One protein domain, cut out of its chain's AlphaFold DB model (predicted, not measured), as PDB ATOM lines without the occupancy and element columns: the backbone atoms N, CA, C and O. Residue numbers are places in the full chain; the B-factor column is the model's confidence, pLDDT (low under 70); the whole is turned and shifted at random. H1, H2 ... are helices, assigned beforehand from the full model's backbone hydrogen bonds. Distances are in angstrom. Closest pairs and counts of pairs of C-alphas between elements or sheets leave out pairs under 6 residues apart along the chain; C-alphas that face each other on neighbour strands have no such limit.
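Overview. This is residues 8 to 122 of the 270 residues of an uncharacterized protein of Varroa destructor (UniProt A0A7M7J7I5). A long helical hairpin, H2 and H3, makes the longest axis, and two shorter helices, H1 and H5, pack side by side near the end where H2 begins and H3 ends. Together these four make an up-and-down bundle, each running against the one before it in the chain, while the small H4 lies beyond H2, far from H1. The printed part has 115 residues with five named helices, H1 to H5, and no named strand: all helix. It is only just compact, close to loose, with a radius of gyration of the C-alphas of 15.7 A and spans of 50 by 35 by 25 A.

Along the chain. H2, residues 26 to 54, is 41.7 A long and begins at C-alpha 26 (174.362, 142.956, 204.340). H3, residues 61 to 85, is 35.8 A long. H1, residues 8 to 22, begins at C-alpha 8 (156.221, 149.899, 180.743) and is 22.2 A long. H5, residues 109 to 121, is 19.9 A long and ends at C-alpha 121 (168.146, 147.834, 181.566). H4, residues 93 to 98, is 8.5 A long.

Arrangement. H2 is the hub, touching three helices. H2 and H3 form a hairpin and touch at a shallow tilt of 19 degrees, opposite ways; their closest C-alphas, of Tyr 51 and Leu 64, are 6.3 A apart. With residues 28 to 36 alone, H2 touches H5; the closest C-alphas, of Leu 32 and Val 111, are 6.0 A apart. H2 and H4 only just touch, with 3 pairs of C-alphas within 8 A, the closest being Leu 34 and Tyr 96 at 6.1 A. H1 touches H5 at a shallow tilt of 21 degrees, opposite ways, closest at the C-alphas of Leu 17 and Ile 114, 6.4 A. H1 and H4 are apart. Every O i to N i+4 pair is within hydrogen-bond range in H2, H3 and H4, against 10 of 11 in H1 and 6 of 9 in H5.

Size, cuts and confidence. The C-alphas farthest apart, of Asp 25 and Lys 58, are 50.3 A apart. The printed part has no cut and no long link. Residues 8 to 9 and 88 to 91 have pLDDT under 70.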
ATOM      1  N   THR A   8     157.102 150.816 179.991       47.72
ATOM      2  CA  THR A   8     156.221 149.899 180.743       47.72
ATOM      3  C   THR A   8     156.865 148.540 181.054       47.72
ATOM      4  O   THR A   8     156.454 147.852 181.990       47.72
ATOM      5  N   ASN A   9     157.892 148.134 180.299       62.97
ATOM      6  CA  ASN A   9     158.690 146.938 180.596       62.97
ATOM      7  C   ASN A   9     159.790 147.245 181.632       62.97
ATOM      8  O   ASN A   9     160.150 146.387 182.437       62.97
ATOM      9  N   THR A  10     160.274 148.488 181.657       78.88
ATOM     10  CA  THR A  10     161.308 148.980 182.578       78.88
ATOM     11  C   THR A  10     160.839 148.940 184.033       78.88
ATOM     12  O   THR A  10     161.540 148.386 184.875       78.88
ATOM     13  N   GLU A  11     159.633 149.430 184.338       82.88
ATOM     14  CA  GLU A  11     159.096 149.471 185.714       82.88
ATOM     15  C   GLU A  11     158.951 148.076 186.335       82.88
ATOM     16  O   GLU A  11     159.369 147.839 187.468       82.88
ATOM     17  N   LYS A  12     158.426 147.109 185.569       85.56
ATOM     18  CA  LYS A  12     158.296 145.717 186.029       85.56
ATOM     19  C   LYS A  12     159.657 145.085 186.316       85.56
ATOM     20  O   LYS A  12     159.804 144.360 187.296       85.56
ATOM     21  N   ARG A  13     160.655 145.346 185.466       87.38
ATOM     22  CA  ARG A  13     162.029 144.853 185.659       87.38
ATOM     23  C   ARG A  13     162.673 145.480 186.894       87.38
ATOM     24  O   ARG A  13     163.290 144.752 187.665       87.38
ATOM     25  N   ILE A  14     162.474 146.782 187.107       91.00
ATOM     26  CA  ILE A  14     162.922 147.496 188.308       91.00
ATOM     27  C   ILE A  14     162.303 146.873 189.564       91.00
ATOM     28  O   ILE A  14     163.050 146.440 190.433       91.00
ATOM     29  N   ALA A  15     160.981 146.699 189.628       90.06
ATOM     30  CA  ALA A  15     160.309 146.113 190.796       90.06
ATOM     31  C   ALA A  15     160.812 144.694 191.145       90.06
ATOM     32  O   ALA A  15     160.938 144.321 192.316       90.06
ATOM     33  N   VAL A  16     161.141 143.890 190.126       91.62
ATOM     34  CA  VAL A  16     161.766 142.573 190.322       91.62
ATOM     35  C   VAL A  16     163.167 142.708 190.921       91.62
ATOM     36  O   VAL A  16     163.507 141.955 191.833       91.62
ATOM     37  N   LEU A  17     163.983 143.646 190.428       94.25
ATOM     38  CA  LEU A  17     165.315 143.905 190.981       94.25
ATOM     39  C   LEU A  17     165.234 144.385 192.431       94.25
ATOM     40  O   LEU A  17     165.971 143.872 193.265       94.25
ATOM     41  N   GLU A  18     164.320 145.303 192.738       94.19
ATOM     42  CA  GLU A  18     164.073 145.817 194.090       94.19
ATOM     43  C   GLU A  18     163.791 144.681 195.074       94.19
ATOM     44  O   GLU A  18     164.487 144.535 196.080       94.19
ATOM     45  N   THR A  19     162.846 143.805 194.725       93.12
ATOM     46  CA  THR A  19     162.496 142.638 195.546       93.12
ATOM     47  C   THR A  19     163.715 141.745 195.788       93.12
ATOM     48  O   THR A  19     164.023 141.417 196.930       93.12
ATOM     49  N   CYS A  20     164.467 141.407 194.733       93.19
ATOM     50  CA  CYS A  20     165.663 140.576 194.869       93.19
ATOM     51  C   CYS A  20     166.765 141.242 195.710       93.19
ATOM     52  O   CYS A  20     167.476 140.549 196.429       93.19
ATOM     53  N   ILE A  21     166.930 142.566 195.632       94.25
ATOM     54  CA  ILE A  21     167.935 143.306 196.409       94.25
ATOM     55  C   ILE A  21     167.569 143.346 197.899       94.25
ATOM     56  O   ILE A  21     168.465 143.297 198.742       94.25
ATOM     57  N   LEU A  22     166.279 143.422 198.244       91.88
ATOM     58  CA  LEU A  22     165.822 143.408 199.642       91.88
ATOM     59  C   LEU A  22     166.090 142.078 200.343       91.88
ATOM     60  O   LEU A  22     166.332 142.072 201.550       91.88
ATOM     61  N   GLU A  23     166.049 140.980 199.592       94.06
ATOM     62  CA  GLU A  23     166.297 139.625 200.093       94.06
ATOM     63  C   GLU A  23     167.779 139.352 200.384       94.06
ATOM     64  O   GLU A  23     168.091 138.402 201.099       94.06
ATOM     65  N   LEU A  24     168.691 140.174 199.856       94.12
ATOM     66  CA  LEU A  24     170.124 140.021 200.087       94.12
ATOM     67  C   LEU A  24     170.511 140.371 201.529       94.12
ATOM     68  O   LEU A  24     170.034 141.347 202.130       94.12
ATOM     69  N   ASP A  25     171.483 139.640 202.067       93.81
ATOM     70  CA  ASP A  25     172.093 140.008 203.339       93.81
ATOM     71  C   ASP A  25     172.941 141.298 203.222       93.81
ATOM     72  O   ASP A  25     172.974 141.990 202.197       93.81
ATOM     73  N   ARG A  26     173.569 141.719 204.322       89.88
ATOM     74  CA  ARG A  26     174.362 142.956 204.340       89.88
ATOM     75  C   ARG A  26     175.630 142.853 203.485       89.88
ATOM     76  O   ARG A  26     175.984 143.828 202.820       89.88
ATOM     77  N   ASP A  27     176.318 141.718 203.522       88.19
ATOM     78  CA  ASP A  27     177.574 141.513 202.798       88.19
ATOM     79  C   ASP A  27     177.328 141.318 201.300       88.19
ATOM     80  O   ASP A  27     178.058 141.877 200.478       88.19
ATOM     81  N   GLU A  28     176.268 140.599 200.936       91.69
ATOM     82  CA  GLU A  28     175.803 140.445 199.561       91.69
ATOM     83  C   GLU A  28     175.404 141.786 198.947       91.69
ATOM     84  O   GLU A  28     175.785 142.073 197.812       91.69
ATOM     85  N   ARG A  29     174.695 142.643 199.697       90.94
ATOM     86  CA  ARG A  29     174.356 144.001 199.240       90.94
ATOM     87  C   ARG A  29     175.588 144.854 199.003       90.94
ATOM     88  O   ARG A  29     175.647 145.547 197.991       90.94
ATOM     89  N   GLU A  30     176.573 144.800 199.895       88.31
ATOM     90  CA  GLU A  30     177.826 145.535 199.705       88.31
ATOM     91  C   GLU A  30     178.603 145.011 198.490       88.31
ATOM     92  O   GLU A  30     179.099 145.802 197.686       88.31
ATOM     93  N   CYS A  31     178.665 143.689 198.308       89.12
ATOM     94  CA  CYS A  31     179.290 143.070 197.141       89.12
ATOM     95  C   CYS A  31     178.599 143.494 195.838       89.12
ATOM     96  O   CYS A  31     179.265 143.937 194.900       89.12
ATOM     97  N   LEU A  32     177.265 143.405 195.792       91.94
ATOM     98  CA  LEU A  32     176.462 143.854 194.659       91.94
ATOM     99  C   LEU A  32     176.724 145.335 194.373       91.94
ATOM    100  O   LEU A  32     177.019 145.693 193.237       91.94
ATOM    101  N   ARG A  33     176.670 146.192 195.399       90.94
ATOM    102  CA  ARG A  33     176.895 147.637 195.270       90.94
ATOM    103  C   ARG A  33     178.247 147.940 194.632       90.94
ATOM    104  O   ARG A  33     178.301 148.708 193.677       90.94
ATOM    105  N   LEU A  34     179.324 147.326 195.123       89.00
ATOM    106  CA  LEU A  34     180.671 147.522 194.579       89.00
ATOM    107  C   LEU A  34     180.770 147.071 193.114       89.00
ATOM    108  O   LEU A  34     181.358 147.780 192.297       89.00
ATOM    109  N   ARG A  35     180.169 145.925 192.772       89.94
ATOM    110  CA  ARG A  35     180.158 145.387 191.403       89.94
ATOM    111  C   ARG A  35     179.386 146.288 190.439       89.94
ATOM    112  O   ARG A  35     179.878 146.584 189.353       89.94
ATOM    113  N   VAL A  36     178.202 146.744 190.846       92.94
ATOM    114  CA  VAL A  36     177.332 147.611 190.041       92.94
ATOM    115  C   VAL A  36     177.944 148.991 189.852       92.94
ATOM    116  O   VAL A  36     177.945 149.502 188.739       92.94
ATOM    117  N   GLU A  37     178.512 149.594 190.895       91.19
ATOM    118  CA  GLU A  37     179.172 150.898 190.764       91.19
ATOM    119  C   GLU A  37     180.384 150.829 189.824       91.19
ATOM    120  O   GLU A  37     180.570 151.742 189.019       91.19
ATOM    121  N   LEU A  38     181.175 149.746 189.868       90.62
ATOM    122  CA  LEU A  38     182.269 149.557 188.911       90.62
ATOM    123  C   LEU A  38     181.736 149.368 187.487       90.62
ATOM    124  O   LEU A  38     182.229 150.020 186.572       90.62
ATOM    125  N   LEU A  39     180.719 148.520 187.306       93.25
ATOM    126  CA  LEU A  39     180.074 148.308 186.011       93.25
ATOM    127  C   LEU A  39     179.600 149.624 185.402       93.25
ATOM    128  O   LEU A  39     179.959 149.941 184.276       93.25
ATOM    129  N   LEU A  40     178.828 150.407 186.153       94.38
ATOM    130  CA  LEU A  40     178.278 151.672 185.672       94.38
ATOM    131  C   LEU A  40     179.379 152.688 185.360       94.38
ATOM    132  O   LEU A  40     179.277 153.398 184.366       94.38
ATOM    133  N   ALA A  41     180.446 152.739 186.164       92.12
ATOM    134  CA  ALA A  41     181.597 153.586 185.870       92.12
ATOM    135  C   ALA A  41     182.286 153.184 184.554       92.12
ATOM    136  O   ALA A  41     182.647 154.054 183.767       92.12
ATOM    137  N   GLN A  42     182.435 151.885 184.295       93.56
ATOM    138  CA  GLN A  42     183.044 151.388 183.061       93.56
ATOM    139  C   GLN A  42     182.131 151.554 181.838       93.56
ATOM    140  O   GLN A  42     182.611 151.896 180.761       93.56
ATOM    141  N   ILE A  43     180.812 151.402 182.001       95.75
ATOM    142  CA  ILE A  43     179.829 151.741 180.961       95.75
ATOM    143  C   ILE A  43     179.933 153.231 180.607       95.75
ATOM    144  O   ILE A  43     180.021 153.560 179.428       95.75
ATOM    145  N   ASP A  44     179.978 154.126 181.604       94.56
ATOM    146  CA  ASP A  44     180.120 155.575 181.379       94.56
ATOM    147  C   ASP A  44     181.391 155.890 180.559       94.56
ATOM    148  O   ASP A  44     181.350 156.696 179.625       94.56
ATOM    149  N   VAL A  45     182.516 155.234 180.875       93.44
ATOM    150  CA  VAL A  45     183.784 155.381 180.137       93.44
ATOM    151  C   VAL A  45     183.665 154.856 178.706       93.44
ATOM    152  O   VAL A  45     184.011 155.580 177.772       93.44
ATOM    153  N   ALA A  46     183.155 153.636 178.520       95.12
ATOM    154  CA  ALA A  46     183.029 153.009 177.206       95.12
ATOM    155  C   ALA A  46     182.123 153.828 176.273       95.12
ATOM    156  O   ALA A  46     182.550 154.215 175.182       95.12
ATOM    157  N   LEU A  47     180.920 154.189 176.737       95.69
ATOM    158  CA  LEU A  47     179.985 155.018 175.971       95.69
ATOM    159  C   LEU A  47     180.585 156.391 175.656       95.69
ATOM    160  O   LEU A  47     180.495 156.856 174.523       95.69
ATOM    161  N   GLY A  48     181.244 157.029 176.629       94.81
ATOM    162  CA  GLY A  48     181.885 158.328 176.432       94.81
ATOM    163  C   GLY A  48     183.024 158.291 175.409       94.81
ATOM    164  O   GLY A  48     183.160 159.217 174.606       94.81
ATOM    165  N   ASN A  49     183.833 157.230 175.407       93.56
ATOM    166  CA  ASN A  49     184.903 157.035 174.428       93.56
ATOM    167  C   ASN A  49     184.334 156.779 173.028       93.56
ATOM    168  O   ASN A  49     184.746 157.439 172.074       93.56
ATOM    169  N   GLN A  50     183.336 155.900 172.912       94.75
ATOM    170  CA  GLN A  50     182.662 155.619 171.643       94.75
ATOM    171  C   GLN A  50     181.976 156.864 171.079       94.75
ATOM    172  O   GLN A  50     182.131 157.159 169.898       94.75
ATOM    173  N   TYR A  51     181.305 157.654 171.918       96.00
ATOM    174  CA  TYR A  51     180.675 158.904 171.497       96.00
ATOM    175  C   TYR A  51     181.693 159.881 170.910       96.00
ATOM    176  O   TYR A  51     181.498 160.411 169.817       96.00
ATOM    177  N   LYS A  52     182.823 160.091 171.600       94.81
ATOM    178  CA  LYS A  52     183.912 160.949 171.101       94.81
ATOM    179  C   LYS A  52     184.475 160.452 169.773       94.81
ATOM    180  O   LYS A  52     184.858 161.280 168.952       94.81
ATOM    181  N   HIS A  53     184.533 159.138 169.579       91.88
ATOM    182  CA  HIS A  53     185.078 158.530 168.371       91.88
ATOM    183  C   HIS A  53     184.112 158.601 167.178       91.88
ATOM    184  O   HIS A  53     184.545 158.872 166.062       91.88
ATOM    185  N   VAL A  54     182.805 158.435 167.411       94.38
ATOM    186  CA  VAL A  54     181.766 158.532 166.370       94.38
ATOM    187  C   VAL A  54     181.470 159.986 165.995       94.38
ATOM    188  O   VAL A  54     181.229 160.273 164.830       94.38
ATOM    189  N   LYS A  55     181.539 160.932 166.939       95.06
ATOM    190  CA  LYS A  55     181.219 162.355 166.715       95.06
ATOM    191  C   LYS A  55     181.880 163.007 165.483       95.06
ATOM    192  O   LYS A  55     181.203 163.787 164.819       95.06
ATOM    193  N   PRO A  56     183.169 162.772 165.169       92.94
ATOM    194  CA  PRO A  56     183.789 163.324 163.963       92.94
ATOM    195  C   PRO A  56     183.466 162.546 162.673       92.94
ATOM    196  O   PRO A  56     183.870 162.991 161.598       92.94
ATOM    197  N   MET A  57     182.797 161.391 162.746       91.56
ATOM    198  CA  MET A  57     182.464 160.575 161.577       91.56
ATOM    199  C   MET A  57     181.279 161.174 160.819       91.56
ATOM    200  O   MET A  57     180.265 161.555 161.404       91.56
ATOM    201  N   LYS A  58     181.392 161.238 159.491       87.06
ATOM    202  CA  LYS A  58     180.277 161.652 158.636       87.06
ATOM    203  C   LYS A  58     179.180 160.587 158.681       87.06
ATOM    204  O   LYS A  58     179.507 159.411 158.616       87.06
ATOM    205  N   ASP A  59     177.916 161.008 158.717       88.94
ATOM    206  CA  ASP A  59     176.739 160.126 158.703       88.94
ATOM    207  C   ASP A  59     176.625 159.246 159.977       88.94
ATOM    208  O   ASP A  59     175.970 158.208 159.978       88.94
ATOM    209  N   GLY A  60     177.253 159.673 161.084       90.44
ATOM    210  CA  GLY A  60     177.234 158.983 162.380       90.44
ATOM    211  C   GLY A  60     176.020 159.274 163.274       90.44
ATOM    212  O   GLY A  60     175.979 158.774 164.398       90.44
ATOM    213  N   ASP A  61     175.050 160.067 162.811       93.19
ATOM    214  CA  ASP A  61     173.937 160.585 163.626       93.19
ATOM    215  C   ASP A  61     173.102 159.475 164.282       93.19
ATOM    216  O   ASP A  61     172.751 159.575 165.459       93.19
ATOM    217  N   ASP A  62     172.851 158.377 163.565       92.31
ATOM    218  CA  ASP A  62     172.097 157.235 164.095       92.31
ATOM    219  C   ASP A  62     172.820 156.567 165.277       92.31
ATOM    220  O   ASP A  62     172.198 156.208 166.281       92.31
ATOM    221  N   LEU A  63     174.147 156.428 165.189       94.62
ATOM    222  CA  LEU A  63     174.959 155.881 166.278       94.62
ATOM    223  C   LEU A  63     175.072 156.851 167.449       94.62
ATOM    224  O   LEU A  63     175.024 156.413 168.598       94.62
ATOM    225  N   LEU A  64     175.209 158.150 167.179       96.44
ATOM    226  CA  LEU A  64     175.240 159.173 168.225       96.44
ATOM    227  C   LEU A  64     173.929 159.195 169.007       96.44
ATOM    228  O   LEU A  64     173.966 159.177 170.233       96.44
ATOM    229  N   SER A  65     172.793 159.130 168.311       95.12
ATOM    230  CA  SER A  65     171.467 159.037 168.923       95.12
ATOM    231  C   SER A  65     171.346 157.804 169.829       95.12
ATOM    232  O   SER A  65     170.981 157.915 170.999       95.12
ATOM    233  N   ALA A  66     171.766 156.630 169.343       94.31
ATOM    234  CA  ALA A  66     171.751 155.403 170.143       94.31
ATOM    235  C   ALA A  66     172.668 155.478 171.382       94.31
ATOM    236  O   ALA A  66     172.329 154.948 172.445       94.31
ATOM    237  N   LEU A  67     173.832 156.124 171.261       96.06
ATOM    238  CA  LEU A  67     174.752 156.339 172.379       96.06
ATOM    239  C   LEU A  67     174.182 157.332 173.399       96.06
ATOM    240  O   LEU A  67     174.259 157.056 174.597       96.06
ATOM    241  N   ASP A  68     173.570 158.433 172.959       96.12
ATOM    242  CA  ASP A  68     172.926 159.421 173.834       96.12
ATOM    243  C   ASP A  68     171.766 158.802 174.632       96.12
ATOM    244  O   ASP A  68     171.649 159.019 175.849       96.12
ATOM    245  N   ASP A  69     170.955 157.962 173.987       94.00
ATOM    246  CA  ASP A  69     169.893 157.193 174.644       94.00
ATOM    247  C   ASP A  69     170.465 156.242 175.704       94.00
ATOM    248  O   ASP A  69     169.983 156.198 176.843       94.00
ATOM    249  N   ALA A  70     171.536 155.512 175.380       94.75
ATOM    250  CA  ALA A  70     172.176 154.589 176.316       94.75
ATOM    251  C   ALA A  70     172.865 155.300 177.488       94.75
ATOM    252  O   ALA A  70     172.790 154.827 178.627       94.75
ATOM    253  N   MET A  71     173.496 156.451 177.248       95.88
ATOM    254  CA  MET A  71     174.064 157.301 178.297       95.88
ATOM    255  C   MET A  71     172.961 157.828 179.222       95.88
ATOM    256  O   MET A  71     173.108 157.809 180.449       95.88
ATOM    257  N   SER A  72     171.823 158.238 178.659       93.94
ATOM    258  CA  SER A  72     170.656 158.696 179.419       93.94
ATOM    259  C   SER A  72     170.045 157.576 180.267       93.94
ATOM    260  O   SER A  72     169.796 157.778 181.461       93.94
ATOM    261  N   ALA A  73     169.878 156.380 179.697       91.50
ATOM    262  CA  ALA A  73     169.400 155.195 180.408       91.50
ATOM    263  C   ALA A  73     170.350 154.790 181.548       91.50
ATOM    264  O   ALA A  73     169.908 154.577 182.679       91.50
ATOM    265  N   THR A  74     171.661 154.777 181.292       94.75
ATOM    266  CA  THR A  74     172.692 154.472 182.301       94.75
ATOM    267  C   THR A  74     172.659 155.486 183.445       94.75
ATOM    268  O   THR A  74     172.664 155.108 184.619       94.75
ATOM    269  N   LYS A  75     172.533 156.784 183.135       93.88
ATOM    270  CA  LYS A  75     172.405 157.858 184.134       93.88
ATOM    271  C   LYS A  75     171.148 157.708 184.992       93.88
ATOM    272  O   LYS A  75     171.213 157.932 186.203       93.88
ATOM    273  N   TYR A  76     170.018 157.355 184.382       92.31
ATOM    274  CA  TYR A  76     168.772 157.090 185.102       92.31
ATOM    275  C   TYR A  76     168.922 155.885 186.037       92.31
ATOM    276  O   TYR A  76     168.671 156.010 187.236       92.31
ATOM    277  N   PHE A  77     169.427 154.759 185.524       93.75
ATOM    278  CA  PHE A  77     169.650 153.545 186.310       93.75
ATOM    279  C   PHE A  77     170.593 153.798 187.492       93.75
ATOM    280  O   PHE A  77     170.299 153.407 188.618       93.75
ATOM    281  N   LYS A  78     171.702 154.513 187.268       92.94
ATOM    282  CA  LYS A  78     172.670 154.885 188.311       92.94
ATOM    283  C   LYS A  78     172.029 155.690 189.436       92.94
ATOM    284  O   LYS A  78     172.342 155.464 190.604       92.94
ATOM    285  N   ARG A  79     171.137 156.627 189.099       91.62
ATOM    286  CA  ARG A  79     170.396 157.418 190.088       91.62
ATOM    287  C   ARG A  79     169.468 156.530 190.910       91.62
ATOM    288  O   ARG A  79     169.599 156.510 192.129       91.62
ATOM    289  N   TRP A  80     168.617 155.756 190.237       92.88
ATOM    290  CA  TRP A  80     167.700 154.823 190.889       92.88
ATOM    291  C   TRP A  80     168.447 153.850 191.810       92.88
ATOM    292  O   TRP A  80     168.106 153.723 192.983       92.88
ATOM    293  N   PHE A  81     169.519 153.215 191.326       93.00
ATOM    294  CA  PHE A  81     170.257 152.214 192.095       93.00
ATOM    295  C   PHE A  81     170.858 152.803 193.376       93.00
ATOM    296  O   PHE A  81     170.808 152.175 194.435       93.00
ATOM    297  N   ARG A  82     171.401 154.023 193.309       90.31
ATOM    298  CA  ARG A  82     171.977 154.715 194.471       90.31
ATOM    299  C   ARG A  82     170.923 155.126 195.487       90.31
ATOM    300  O   ARG A  82     171.136 154.919 196.679       90.31
ATOM    301  N   GLU A  83     169.801 155.667 195.019       89.31
ATOM    302  CA  GLU A  83     168.658 156.018 195.869       89.31
ATOM    303  C   GLU A  83     168.118 154.771 196.582       89.31
ATOM    304  O   GLU A  83     167.952 154.773 197.802       89.31
ATOM    305  N   TYR A  84     167.944 153.676 195.842       88.31
ATOM    306  CA  TYR A  84     167.399 152.430 196.369       88.31
ATOM    307  C   TYR A  84     168.335 151.745 197.374       88.31
ATOM    308  O   TYR A  84     167.916 151.329 198.454       88.31
ATOM    309  N   THR A  85     169.630 151.668 197.056       86.81
ATOM    310  CA  THR A  85     170.642 151.066 197.943       86.81
ATOM    311  C   THR A  85     171.102 151.995 199.068       86.81
ATOM    312  O   THR A  85     171.877 151.563 199.921       86.81
ATOM    313  N   ARG A  86     170.622 153.248 199.101       80.69
ATOM    314  CA  ARG A  86     171.036 154.301 200.049       80.69
ATOM    315  C   ARG A  86     172.559 154.497 200.078       80.69
ATOM    316  O   ARG A  86     173.157 154.670 201.138       80.69
ATOM    317  N   SER A  87     173.183 154.433 198.905       71.50
ATOM    318  CA  SER A  87     174.629 154.585 198.714       71.50
ATOM    319  C   SER A  87     175.001 156.066 198.588       71.50
ATOM    320  O   SER A  87     174.389 156.795 197.808       71.50
ATOM    321  N   ASP A  88     176.039 156.507 199.301       64.25
ATOM    322  CA  ASP A  88     176.580 157.881 199.278       64.25
ATOM    323  C   ASP A  88     177.427 158.202 198.023       64.25
ATOM    324  O   ASP A  88     177.933 159.313 197.850       64.25
ATOM    325  N   GLY A  89     177.497 157.264 197.072       56.97
ATOM    326  CA  GLY A  89     177.714 157.577 195.659       56.97
ATOM    327  C   GLY A  89     179.162 157.616 195.174       56.97
ATOM    328  O   GLY A  89     179.400 158.108 194.064       56.97
ATOM    329  N   ARG A  90     180.130 157.080 195.930       63.75
ATOM    330  CA  ARG A  90     181.518 156.945 195.453       63.75
ATOM    331  C   ARG A  90     181.935 155.483 195.299       63.75
ATOM    332  O   ARG A  90     181.786 154.667 196.208       63.75
ATOM    333  N   LEU A  91     182.482 155.163 194.125       68.62
ATOM    334  CA  LEU A  91     183.189 153.909 193.891       68.62
ATOM    335  C   LEU A  91     184.389 153.855 194.846       68.62
ATOM    336  O   LEU A  91     185.274 154.706 194.786       68.62
ATOM    337  N   HIS A  92     184.421 152.854 195.722       76.25
ATOM    338  CA  HIS A  92     185.546 152.618 196.622       76.25
ATOM    339  C   HIS A  92     186.430 151.518 196.043       76.25
ATOM    340  O   HIS A  92     186.268 150.347 196.389       76.25
ATOM    341  N   LEU A  93     187.357 151.892 195.159       75.88
ATOM    342  CA  LEU A  93     188.248 150.936 194.495       75.88
ATOM    343  C   LEU A  93     189.053 150.101 195.505       75.88
ATOM    344  O   LEU A  93     189.201 148.897 195.332       75.88
ATOM    345  N   GLU A  94     189.478 150.701 196.616       79.25
ATOM    346  CA  GLU A  94     190.155 149.993 197.710       79.25
ATOM    347  C   GLU A  94     189.286 148.884 198.319       79.25
ATOM    348  O   GLU A  94     189.755 147.767 198.519       79.25
ATOM    349  N   LYS A  95     187.995 149.156 198.560       77.62
ATOM    350  CA  LYS A  95     187.051 148.146 199.063       77.62
ATOM    351  C   LYS A  95     186.792 147.058 198.026       77.62
ATOM    352  O   LYS A  95     186.653 145.898 198.403       77.62
ATOM    353  N   TYR A  96     186.739 147.423 196.745       78.25
ATOM    354  CA  TYR A  96     186.595 146.481 195.637       78.25
ATOM    355  C   TYR A  96     187.774 145.496 195.589       78.25
ATOM    356  O   TYR A  96     187.562 144.281 195.575       78.25
ATOM    357  N   ILE A  97     189.006 146.015 195.662       78.94
ATOM    358  CA  ILE A  97     190.239 145.218 195.710       78.94
ATOM    359  C   ILE A  97     190.275 144.360 196.982       78.94
ATOM    360  O   ILE A  97     190.508 143.157 196.901       78.94
ATOM    361  N   TYR A  98     189.978 144.944 198.147       78.06
ATOM    362  CA  TYR A  98     189.977 144.236 199.433       78.06
ATOM    363  C   TYR A  98     188.971 143.077 199.476       78.06
ATOM    364  O   TYR A  98     189.281 142.000 199.980       78.06
ATOM    365  N   LYS A  99     187.766 143.268 198.923       75.00
ATOM    366  CA  LYS A  99     186.745 142.212 198.818       75.00
ATOM    367  C   LYS A  99     187.092 141.159 197.752       75.00
ATOM    368  O   LYS A  99     186.411 140.138 197.689       75.00
ATOM    369  N   GLY A 100     188.140 141.371 196.948       71.19
ATOM    370  CA  GLY A 100     188.598 140.421 195.933       71.19
ATOM    371  C   GLY A 100     187.561 140.166 194.839       71.19
ATOM    372  O   GLY A 100     187.451 139.039 194.353       71.19
ATOM    373  N   ILE A 101     186.770 141.186 194.494       72.38
ATOM    374  CA  ILE A 101     185.768 141.104 193.425       72.38
ATOM    375  C   ILE A 101     186.514 141.093 192.082       72.38
ATOM    376  O   ILE A 101     187.354 141.954 191.832       72.38
ATOM    377  N   GLY A 102     186.256 140.099 191.230       74.25
ATOM    378  CA  GLY A 102     186.989 139.919 189.974       74.25
ATOM    379  C   GLY A 102     186.720 138.569 189.307       74.25
ATOM    380  O   GLY A 102     185.693 137.941 189.555       74.25
ATOM    381  N   VAL A 103     187.674 138.088 188.503       78.50
ATOM    382  CA  VAL A 103     187.555 136.862 187.676       78.50
ATOM    383  C   VAL A 103     187.146 135.615 188.472       78.50
ATOM    384  O   VAL A 103     186.460 134.743 187.954       78.50
ATOM    385  N   ALA A 104     187.545 135.523 189.742       74.31
ATOM    386  CA  ALA A 104     187.263 134.363 190.591       74.31
ATOM    387  C   ALA A 104     185.779 134.214 190.984       74.31
ATOM    388  O   ALA A 104     185.410 133.175 191.527       74.31
ATOM    389  N   GLN A 105     184.962 135.246 190.754       70.44
ATOM    390  CA  GLN A 105     183.505 135.240 190.906       70.44
ATOM    391  C   GLN A 105     182.969 134.582 192.175       70.44
ATOM    392  O   GLN A 105     182.191 133.619 192.165       70.44
ATOM    393  N   ARG A 106     183.411 135.126 193.306       79.38
ATOM    394  CA  ARG A 106     183.028 134.658 194.641       79.38
ATOM    395  C   ARG A 106     181.630 135.130 195.060       79.38
ATOM    396  O   ARG A 106     181.253 134.926 196.211       79.38
ATOM    397  N   GLU A 107     180.868 135.763 194.169       85.44
ATOM    398  CA  GLU A 107     179.524 136.245 194.472       85.44
ATOM    399  C   GLU A 107     178.541 135.091 194.704       85.44
ATOM    400  O   GLU A 107     178.626 134.010 194.106       85.44
ATOM    401  N   SER A 108     177.544 135.341 195.554       90.50
ATOM    402  CA  SER A 108     176.463 134.389 195.783       90.50
ATOM    403  C   SER A 108     175.593 134.211 194.534       90.50
ATOM    404  O   SER A 108     175.544 135.054 193.631       90.50
ATOM    405  N   LYS A 109     174.830 133.109 194.487       91.19
ATOM    406  CA  LYS A 109     173.858 132.868 193.406       91.19
ATOM    407  C   LYS A 109     172.826 133.999 193.295       91.19
ATOM    408  O   LYS A 109     172.403 134.306 192.182       91.19
ATOM    409  N   ALA A 110     172.430 134.600 194.418       93.31
ATOM    410  CA  ALA A 110     171.463 135.691 194.446       93.31
ATOM    411  C   ALA A 110     172.044 136.965 193.815       93.31
ATOM    412  O   ALA A 110     171.430 137.526 192.907       93.31
ATOM    413  N   VAL A 111     173.270 137.347 194.196       93.69
ATOM    414  CA  VAL A 111     173.976 138.491 193.596       93.69
ATOM    415  C   VAL A 111     174.158 138.296 192.091       93.69
ATOM    416  O   VAL A 111     173.808 139.185 191.317       93.69
ATOM    417  N   ARG A 112     174.611 137.116 191.645       91.88
ATOM    418  CA  ARG A 112     174.766 136.815 190.210       91.88
ATOM    419  C   ARG A 112     173.459 136.967 189.430       91.88
ATOM    420  O   ARG A 112     173.440 137.605 188.385       91.88
ATOM    421  N   LYS A 113     172.345 136.461 189.970       91.94
ATOM    422  CA  LYS A 113     171.017 136.593 189.346       91.94
ATOM    423  C   LYS A 113     170.602 138.058 189.173       91.94
ATOM    424  O   LYS A 113     170.003 138.397 188.153       91.94
ATOM    425  N   ILE A 114     170.890 138.911 190.156       94.50
ATOM    426  CA  ILE A 114     170.596 140.350 190.083       94.50
ATOM    427  C   ILE A 114     171.476 141.016 189.022       94.50
ATOM    428  O   ILE A 114     170.953 141.733 188.172       94.50
ATOM    429  N   LEU A 115     172.779 140.716 189.024       93.88
ATOM    430  CA  LEU A 115     173.758 141.218 188.056       93.88
ATOM    431  C   LEU A 115     173.394 140.875 186.603       93.88
ATOM    432  O   LEU A 115     173.475 141.738 185.735       93.88
ATOM    433  N   SER A 116     172.934 139.656 186.319       91.00
ATOM    434  CA  SER A 116     172.477 139.317 184.965       91.00
ATOM    435  C   SER A 116     171.175 140.039 184.601       91.00
ATOM    436  O   SER A 116     171.028 140.524 183.483       91.00
ATOM    437  N   LYS A 117     170.223 140.153 185.540       91.75
ATOM    438  CA  LYS A 117     168.921 140.804 185.292       91.75
ATOM    439  C   LYS A 117     169.035 142.305 185.045       91.75
ATOM    440  O   LYS A 117     168.284 142.837 184.235       91.75
ATOM    441  N   MET A 118     169.946 143.002 185.722       93.06
ATOM    442  CA  MET A 118     170.122 144.444 185.506       93.06
ATOM    443  C   MET A 118     170.636 144.776 184.103       93.06
ATOM    444  O   MET A 118     170.352 145.864 183.608       93.06
ATOM    445  N   MET A 119     171.322 143.845 183.429       92.44
ATOM    446  CA  MET A 119     171.780 144.062 182.054       92.44
ATOM    447  C   MET A 119     170.629 144.208 181.056       92.44
ATOM    448  O   MET A 119     170.830 144.736 179.972       92.44
ATOM    449  N   ASP A 120     169.403 143.819 181.412       89.50
ATOM    450  CA  ASP A 120     168.214 144.090 180.596       89.50
ATOM    451  C   ASP A 120     167.774 145.563 180.601       89.50
ATOM    452  O   ASP A 120     166.845 145.923 179.873       89.50
ATOM    453  N   LEU A 121     168.401 146.397 181.433       92.00
ATOM    454  CA  LEU A 121     168.146 147.834 181.566       92.00
ATOM    455  C   LEU A 121     169.338 148.695 181.122       92.00
ATOM    456  O   LEU A 121     169.273 149.919 181.207       92.00
ATOM    457  N   LEU A 122     170.431 148.061 180.700       93.94
ATOM    458  CA  LEU A 122     171.703 148.702 180.393       93.94
ATOM    459  C   LEU A 122     172.173 148.300 178.987       93.94
ATOM    460  O   LEU A 122     171.747 147.264 178.467       93.94
TER     461      LEU A 122